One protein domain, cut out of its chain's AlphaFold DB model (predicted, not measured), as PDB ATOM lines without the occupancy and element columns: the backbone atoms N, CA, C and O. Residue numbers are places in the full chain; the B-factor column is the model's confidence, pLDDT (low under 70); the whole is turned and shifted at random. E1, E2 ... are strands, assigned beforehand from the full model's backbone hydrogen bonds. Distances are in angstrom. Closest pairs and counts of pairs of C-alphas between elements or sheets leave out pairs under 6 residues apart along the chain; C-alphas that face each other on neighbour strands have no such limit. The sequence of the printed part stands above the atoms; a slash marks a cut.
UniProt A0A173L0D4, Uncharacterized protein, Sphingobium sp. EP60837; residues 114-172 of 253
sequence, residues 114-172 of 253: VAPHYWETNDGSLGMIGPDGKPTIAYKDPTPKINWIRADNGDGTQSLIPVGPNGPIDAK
ATOM      1  N   VAL A 114     132.623 160.308  97.204       72.06
ATOM      2  CA  VAL A 114     133.126 159.263  98.096       72.06
ATOM      3  C   VAL A 114     134.424 159.787  98.702       72.06
ATOM      4  O   VAL A 114     135.396 160.025  97.984       72.06
ATOM      5  N   ALA A 115     134.423 160.027 100.014       71.81
ATOM      6  CA  ALA A 115     135.614 160.486 100.713       71.81
ATOM      7  C   ALA A 115     136.761 159.487 100.466       71.81
ATOM      8  O   ALA A 115     136.521 158.278 100.562       71.81
ATOM      9  N   PRO A 116     137.989 159.952 100.163       79.25
ATOM     10  CA  PRO A 116     139.110 159.053  99.947       79.25
ATOM     11  C   PRO A 116     139.304 158.178 101.184       79.25
ATOM     12  O   PRO A 116     139.428 158.680 102.303       79.25
ATOM     13  N   HIS A 117     139.296 156.862 100.990       82.81
ATOM     14  CA  HIS A 117     139.638 155.936 102.057       82.81
ATOM     15  C   HIS A 117     141.159 155.877 102.177       82.81
ATOM     16  O   HIS A 117     141.829 155.585 101.186       82.81
ATOM     17  N   TYR A 118     141.682 156.146 103.373       87.88
ATOM     18  CA  TYR A 118     143.109 156.086 103.673       87.88
ATOM     19  C   TYR A 118     143.440 154.838 104.489       87.88
ATOM     20  O   TYR A 118     142.678 154.461 105.380       87.88
ATOM     21  N   TRP A 119     144.595 154.238 104.223       86.69
ATOM     22  CA  TRP A 119     145.158 153.151 105.030       86.69
ATOM     23  C   TRP A 119     146.676 153.299 105.125       86.69
ATOM     24  O   TRP A 119     147.297 153.922 104.267       86.69
ATOM     25  N   GLU A 120     147.286 152.717 106.153       84.25
ATOM     26  CA  GLU A 120     148.744 152.624 106.259       84.25
ATOM     27  C   GLU A 120     149.215 151.322 105.593       84.25
ATOM     28  O   GLU A 120     148.675 150.245 105.856       84.25
ATOM     29  N   THR A 121     150.183 151.403 104.687       84.69
ATOM     30  CA  THR A 121     150.830 150.231 104.087       84.69
ATOM     31  C   THR A 121     151.911 149.676 105.019       84.69
ATOM     32  O   THR A 121     152.378 150.345 105.936       84.69
ATOM     33  N   ASN A 122     152.348 148.433 104.794       77.75
ATOM     34  CA  ASN A 122     153.330 147.764 105.666       77.75
ATOM     35  C   ASN A 122     154.677 148.511 105.772       77.75
ATOM     36  O   ASN A 122     155.389 148.370 106.764       77.75
ATOM     37  N   ASP A 123     155.023 149.319 104.771       76.12
ATOM     38  CA  ASP A 123     156.203 150.187 104.752       76.12
ATOM     39  C   ASP A 123     155.995 151.525 105.494       76.12
ATOM     40  O   ASP A 123     156.945 152.283 105.630       76.12
ATOM     41  N   GLY A 124     154.798 151.805 106.028       79.00
ATOM     42  CA  GLY A 124     154.442 153.066 106.699       79.00
ATOM     43  C   GLY A 124     153.930 154.165 105.786       79.00
ATOM     44  O   GLY A 124     153.596 155.249 106.261       79.00
ATOM     45  N   SER A 125     153.857 153.908 104.482       87.81
ATOM     46  CA  SER A 125     153.282 154.868 103.550       87.81
ATOM     47  C   SER A 125     151.763 154.987 103.769       87.81
ATOM     48  O   SER A 125     151.083 154.040 104.162       87.81
ATOM     49  N   LEU A 126     151.203 156.168 103.517       89.38
ATOM     50  CA  LEU A 126     149.759 156.383 103.542       89.38
ATOM     51  C   LEU A 126     149.204 156.085 102.148       89.38
ATOM     52  O   LEU A 126     149.467 156.829 101.201       89.38
ATOM     53  N   GLY A 127     148.453 154.999 102.007       90.75
ATOM     54  CA  GLY A 127     147.663 154.699 100.817       90.75
ATOM     55  C   GLY A 127     146.342 155.470 100.807       90.75
ATOM     56  O   GLY A 127     145.786 155.763 101.865       90.75
ATOM     57  N   MET A 128     145.835 155.804  99.619       92.56
ATOM     58  CA  MET A 128     144.486 156.330  99.404       92.56
ATOM     59  C   MET A 128     143.792 155.627  98.229       92.56
ATOM     60  O   MET A 128     144.442 155.254  97.249       92.56
ATOM     61  N   ILE A 129     142.469 155.463  98.305       85.81
ATOM     62  CA  ILE A 129     141.657 155.020  97.166       85.81
ATOM     63  C   ILE A 129     141.252 156.283  96.417       85.81
ATOM     64  O   ILE A 129     140.545 157.130  96.968       85.81
ATOM     65  N   GLY A 130     141.738 156.422  95.183       79.12
ATOM     66  CA  GLY A 130     141.398 157.550  94.329       79.12
ATOM     67  C   GLY A 130     139.909 157.569  93.949       79.12
ATOM     68  O   GLY A 130     139.203 156.576  94.129       79.12
ATOM     69  N   PRO A 131     139.418 158.675  93.361       76.25
ATOM     70  CA  PRO A 131     138.044 158.769  92.855       76.25
ATOM     71  C   PRO A 131     137.713 157.712  91.786       76.25
ATOM     72  O   PRO A 131     136.551 157.409  91.544       76.25
ATOM     73  N   ASP A 132     138.741 157.161  91.141       80.31
ATOM     74  CA  ASP A 132     138.670 156.083  90.156       80.31
ATOM     75  C   ASP A 132     138.668 154.675  90.783       80.31
ATOM     76  O   ASP A 132     138.679 153.677  90.062       80.31
ATOM     77  N   GLY A 133     138.680 154.580  92.116       78.81
ATOM     78  CA  GLY A 133     138.734 153.321  92.851       78.81
ATOM     79  C   GLY A 133     140.118 152.671  92.879       78.81
ATOM     80  O   GLY A 133     140.250 151.563  93.402       78.81
ATOM     81  N   LYS A 134     141.161 153.312  92.330       84.56
ATOM     82  CA  LYS A 134     142.502 152.721  92.293       84.56
ATOM     83  C   LYS A 134     143.303 153.083  93.543       84.56
ATOM     84  O   LYS A 134     143.288 154.240  93.972       84.56
ATOM     85  N   PRO A 135     144.036 152.119  94.126       86.69
ATOM     86  CA  PRO A 135     144.925 152.408  95.232       86.69
ATOM     87  C   PRO A 135     146.126 153.223  94.739       86.69
ATOM     88  O   PRO A 135     146.792 152.855  93.772       86.69
ATOM     89  N   THR A 136     146.413 154.324  95.420       90.88
ATOM     90  CA  THR A 136     147.574 155.188  95.171       90.88
ATOM     91  C   THR A 136     148.273 155.497  96.492       90.88
ATOM     92  O   THR A 136     147.659 155.408  97.551       90.88
ATOM     93  N   ILE A 137     149.564 155.831  96.460       89.62
ATOM     94  CA  ILE A 137     150.300 156.245  97.663       89.62
ATOM     95  C   ILE A 137     150.184 157.763  97.796       89.62
ATOM     96  O   ILE A 137     150.729 158.503  96.981       89.62
ATOM     97  N   ALA A 138     149.461 158.213  98.819       87.81
ATOM     98  CA  ALA A 138     149.278 159.619  99.164       87.81
ATOM     99  C   ALA A 138     150.550 160.236  99.751       87.81
ATOM    100  O   ALA A 138     150.899 161.376  99.451       87.81
ATOM    101  N   TYR A 139     151.237 159.470 100.595       88.75
ATOM    102  CA  TYR A 139     152.462 159.885 101.260       88.75
ATOM    103  C   TYR A 139     153.385 158.686 101.403       88.75
ATOM    104  O   TYR A 139     152.974 157.656 101.929       88.75
ATOM    105  N   LYS A 140     154.627 158.821 100.939       85.62
ATOM    106  CA  LYS A 140     155.653 157.797 101.122       85.62
ATOM    107  C   LYS A 140     156.445 158.127 102.378       85.62
ATOM    108  O   LYS A 140     157.042 159.201 102.428       85.62
ATOM    109  N   ASP A 141     156.459 157.224 103.354       79.50
ATOM    110  CA  ASP A 141     157.294 157.401 104.543       79.50
ATOM    111  C   ASP A 141     158.775 157.341 104.121       79.50
ATOM    112  O   ASP A 141     159.212 156.333 103.554       79.50
ATOM    113  N   PRO A 142     159.562 158.420 104.311       74.94
ATOM    114  CA  PRO A 142     160.984 158.409 103.986       74.94
ATOM    115  C   PRO A 142     161.807 157.611 105.008       74.94
ATOM    116  O   PRO A 142     163.000 157.399 104.786       74.94
ATOM    117  N   THR A 143     161.207 157.193 106.125       75.19
ATOM    118  CA  THR A 143     161.895 156.467 107.189       75.19
ATOM    119  C   THR A 143     162.160 155.028 106.743       75.19
ATOM    120  O   THR A 143     161.218 154.274 106.496       75.19
ATOM    121  N   PRO A 144     163.428 154.591 106.640       61.72
ATOM    122  CA  PRO A 144     163.734 153.215 106.278       61.72
ATOM    123  C   PRO A 144     163.282 152.274 107.399       61.72
ATOM    124  O   PRO A 144     163.918 152.199 108.451       61.72
ATOM    125  N   LYS A 145     162.178 151.549 107.188       63.56
ATOM    126  CA  LYS A 145     161.726 150.538 108.148       63.56
ATOM    127  C   LYS A 145     162.675 149.337 108.125       63.56
ATOM    128  O   LYS A 145     163.007 148.799 107.069       63.56
ATOM    129  N   ILE A 146     163.125 148.937 109.313       61.41
ATOM    130  CA  ILE A 146     163.935 147.737 109.526       61.41
ATOM    131  C   ILE A 146     163.014 146.527 109.358       61.41
ATOM    132  O   ILE A 146     162.075 146.346 110.135       61.41
ATOM    133  N   ASN A 147     163.284 145.695 108.355       60.78
ATOM    134  CA  ASN A 147     162.569 144.442 108.162       60.78
ATOM    135  C   ASN A 147     163.235 143.356 109.001       60.78
ATOM    136  O   ASN A 147     164.430 143.107 108.869       60.78
ATOM    137  N   TRP A 148     162.469 142.687 109.856       69.12
ATOM    138  CA  TRP A 148     162.980 141.574 110.653       69.12
ATOM    139  C   TRP A 148     162.784 140.273 109.885       69.12
ATOM    140  O   TRP A 148     161.653 139.836 109.674       69.12
ATOM    141  N   ILE A 149     163.880 139.651 109.457       68.44
ATOM    142  CA  ILE A 149     163.840 138.348 108.791       68.44
ATOM    143  C   ILE A 149     164.103 137.267 109.837       68.44
ATOM    144  O   ILE A 149     164.998 137.403 110.672       68.44
ATOM    145  N   ARG A 150     163.318 136.188 109.796       72.38
ATOM    146  CA  ARG A 150     163.601 134.980 110.575       72.38
ATOM    147  C   ARG A 150     164.667 134.176 109.841       72.38
ATOM    148  O   ARG A 150     164.397 133.665 108.757       72.38
ATOM    149  N   ALA A 151     165.856 134.089 110.419       73.38
ATOM    150  CA  ALA A 151     166.914 133.205 109.958       73.38
ATOM    151  C   ALA A 151     166.914 131.930 110.806       73.38
ATOM    152  O   ALA A 151     166.795 131.994 112.033       73.38
ATOM    153  N   ASP A 152     167.006 130.784 110.141       74.75
ATOM    154  CA  ASP A 152     167.232 129.491 110.784       74.75
ATOM    155  C   ASP A 152     168.740 129.314 110.984       74.75
ATOM    156  O   ASP A 152     169.514 129.444 110.032       74.75
ATOM    157  N   ASN A 153     169.155 129.061 112.222       75.50
ATOM    158  CA  ASN A 153     170.564 128.933 112.586       75.50
ATOM    159  C   ASN A 153     171.128 127.528 112.305       75.50
ATOM    160  O   ASN A 153     172.303 127.274 112.567       75.50
ATOM    161  N   GLY A 154     170.317 126.600 111.780       68.94
ATOM    162  CA  GLY A 154     170.732 125.228 111.468       68.94
ATOM    163  C   GLY A 154     170.837 124.303 112.688       68.94
ATOM    164  O   GLY A 154     171.026 123.100 112.528       68.94
ATOM    165  N   ASP A 155     170.664 124.839 113.897       70.06
ATOM    166  CA  ASP A 155     170.570 124.121 115.176       70.06
ATOM    167  C   ASP A 155     169.111 123.962 115.661       70.06
ATOM    168  O   ASP A 155     168.860 123.494 116.773       70.06
ATOM    169  N   GLY A 156     168.140 124.351 114.825       65.00
ATOM    170  CA  GLY A 156     166.713 124.368 115.148       65.00
ATOM    171  C   GLY A 156     166.254 125.624 115.898       65.00
ATOM    172  O   GLY A 156     165.065 125.744 116.205       65.00
ATOM    173  N   THR A 157     167.151 126.573 116.182       68.44
ATOM    174  CA  THR A 157     166.799 127.881 116.743       68.44
ATOM    175  C   THR A 157     166.565 128.912 115.635       68.44
ATOM    176  O   THR A 157     167.216 128.904 114.592       68.44
ATOM    177  N   GLN A 158     165.608 129.819 115.857       70.00
ATOM    178  CA  GLN A 158     165.318 130.929 114.944       70.00
ATOM    179  C   GLN A 158     165.838 132.234 115.538       70.00
ATOM    180  O   GLN A 158     165.564 132.547 116.696       70.00
ATOM    181  N   SER A 159     166.550 133.021 114.738       70.31
ATOM    182  CA  SER A 159     166.989 134.369 115.102       70.31
ATOM    183  C   SER A 159     166.309 135.418 114.231       70.31
ATOM    184  O   SER A 159     166.116 135.234 113.031       70.31
ATOM    185  N   LEU A 160     165.907 136.525 114.856       70.56
ATOM    186  CA  LEU A 160     165.364 137.693 114.166       70.56
ATOM    187  C   LEU A 160     166.530 138.610 113.809       70.56
ATOM    188  O   LEU A 160     167.124 139.226 114.693       70.56
ATOM    189  N   ILE A 161     166.859 138.692 112.523       66.56
ATOM    190  CA  ILE A 161     167.931 139.556 112.028       66.56
ATOM    191  C   ILE A 161     167.294 140.834 111.473       66.56
ATOM    192  O   ILE A 161     166.437 140.741 110.585       66.56
ATOM    193  N   PRO A 162     167.677 142.022 111.975       63.00
ATOM    194  CA  PRO A 162     167.252 143.281 111.386       63.00
ATOM    195  C   PRO A 162     167.946 143.466 110.034       63.00
ATOM    196  O   PRO A 162     169.172 143.466 109.930       63.00
ATOM    197  N   VAL A 163     167.157 143.637 108.981       61.38
ATOM    198  CA  VAL A 163     167.629 143.897 107.623       61.38
ATOM    199  C   VAL A 163     167.183 145.299 107.235       61.38
ATOM    200  O   VAL A 163     165.989 145.607 107.193       61.38
ATOM    201  N   GLY A 164     168.159 146.170 107.004       57.44
ATOM    202  CA  GLY A 164     167.927 147.514 106.499       57.44
ATOM    203  C   GLY A 164     167.772 147.526 104.974       57.44
ATOM    204  O   GLY A 164     167.963 146.499 104.316       57.44
ATOM    205  N   PRO A 165     167.508 148.701 104.376       48.34
ATOM    206  CA  PRO A 165     167.371 148.858 102.922       48.34
ATOM    207  C   PRO A 165     168.587 148.376 102.115       48.34
ATOM    208  O   PRO A 165     168.450 148.065 100.937       48.34
ATOM    209  N   ASN A 166     169.763 148.303 102.752       53.62
ATOM    210  CA  ASN A 166     171.041 147.939 102.138       53.62
ATOM    211  C   ASN A 166     171.591 146.575 102.608       53.62
ATOM    212  O   ASN A 166     172.759 146.286 102.367       53.62
ATOM    213  N   GLY A 167     170.781 145.741 103.273       50.91
ATOM    214  CA  GLY A 167     171.181 144.402 103.728       50.91
ATOM    215  C   GLY A 167     171.136 144.205 105.251       50.91
ATOM    216  O   GLY A 167     170.625 145.069 105.971       50.91
ATOM    217  N   PRO A 168     171.603 143.039 105.746       55.16
ATOM    218  CA  PRO A 168     171.628 142.715 107.170       55.16
ATOM    219  C   PRO A 168     172.422 143.769 107.939       55.16
ATOM    220  O   PRO A 168     173.550 144.092 107.570       55.16
ATOM    221  N   ILE A 169     171.827 144.329 108.989       56.09
ATOM    222  CA  ILE A 169     172.528 145.260 109.873       56.09
ATOM    223  C   ILE A 169     173.369 144.390 110.806       56.09
ATOM    224  O   ILE A 169     172.835 143.791 111.738       56.09
ATOM    225  N   ASP A 170     174.666 144.270 110.523       49.66
ATOM    226  CA  ASP A 170     175.592 143.541 111.387       49.66
ATOM    227  C   ASP A 170     175.552 144.142 112.798       49.66
ATOM    228  O   ASP A 170     175.990 145.267 113.041       49.66
ATOM    229  N   ALA A 171     175.016 143.375 113.748       49.09
ATOM    230  CA  ALA A 171     174.901 143.727 115.161       49.09
ATOM    231  C   ALA A 171     176.263 143.646 115.881       49.09
ATOM    232  O   ALA A 171     176.412 142.983 116.908       49.09
ATOM    233  N   LYS A 172     177.292 144.298 115.332       41.09
ATOM    234  CA  LYS A 172     178.630 144.379 115.926       41.09
ATOM    235  C   LYS A 172     179.086 145.832 116.018       41.09
ATOM    236  O   LYS A 172     179.888 146.309 115.226       41.09
TER     237      LYS A 172
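Overview. This is residues 114 to 172 of the 253 residues of an uncharacterized protein of Sphingobium sp. EP60837 (UniProt A0A173L0D4). What is the main picture? Two small, separate lobes are strung end to end into a long thin shape: a meander of three strands, E1, E2 and E3, makes one lobe, and a longer two-stranded hairpin, E4 and E5, makes the other. Residues 140 to 146 bridge them, and after E5 the backbone folds back at the hairpin's open end, where residues 167 to 168 pair with residues 163 to 164 of E5, before the last printed residues, 169 to 172, run off from it. What are its parts? The printed part has 59 residues with no named helix and five named strands, in the order E1 E2 E3 E4 E5; both sheets are antiparallel, with the orders E1 - E2 - E3 and E4 - E5, and the class is all strand, though under half of the residues, 25 of 59, are in named elements. How is it spread out? It is extended, with a radius of gyration of the C-alphas of 17.1 A, and its C-alphas span 54 by 23 by 12 A, a rod.

Along the chain. Where is the sheet of three strands? E1 is residues 118 to 120, with C-alpha 118 at (143.109, 156.086, 103.673). E2 is residues 126 to 129, 10.4 A from first to last C-alpha, and E3 is residues 135 to 139, 12.2 A long by the same measure. Where is the sheet of two strands? E4 is residues 147 to 152, 15.9 A from first to last C-alpha, with C-alpha 147 at (162.569, 144.442, 108.162). E5 is residues 158 to 164, the longest strand by residues, 18.8 A from first to last C-alpha, and its C-alpha 164 is at (167.927, 147.514, 106.499).

Arrangement. How do the three strands of the larger sheet stand? E1, E2 and E3 form a meander, each strand the antiparallel neighbour of the one before, with E1 and E3 as edge strands and E2 as the inner strand. The hairpin of E1 and E2 has an angle of 145 degrees between directions; C-alphas 118 and 128 face each other at 4.5 A, and N 127 is 2.8 A from O 119, within hydrogen-bond range. The hairpin of E2 and E3 has an angle of 144 degrees; C-alphas 127 and 137 face each other at 4.4 A, and N 128 and O 136 are within hydrogen-bond range at 2.8 A. How do E4 and E5 pair? They form an antiparallel hairpin with 146 degrees between their directions. C-alphas 148 and 162 face each other at 4.7 A, while N 149 and O 161, at 3.0 A, and N 163 and O 147, at 2.8 A, are within hydrogen-bond range. What lies beyond these pairings? Residues 163 to 164 of E5 also pair, antiparallel, with residues 167 to 168. E1, E2 and E3 are each apart from both E4 and E5.

Size, cuts and confidence. How large is the whole? The two C-alphas farthest apart are those of Val 114 and Asp 155, at 54.1 A. The first and last printed C-alphas, those of Val 114 and Lys 172, are 51.1 A apart. Is the backbone continuous, and how long are its links? The printed part has no cut. The links E1 to E2, E2 to E3 and E4 to E5 are tight, with 5 residues each, and the link E3 to E4, with 7 residues, is short but not tight. Where is the model's confidence low? The mean pLDDT of the printed part is 72.9, and 21 residues are under 70: 144 to 149, 154, 156 to 157 and 161 to 172. The mean is 90 for E2 and 66 for E5.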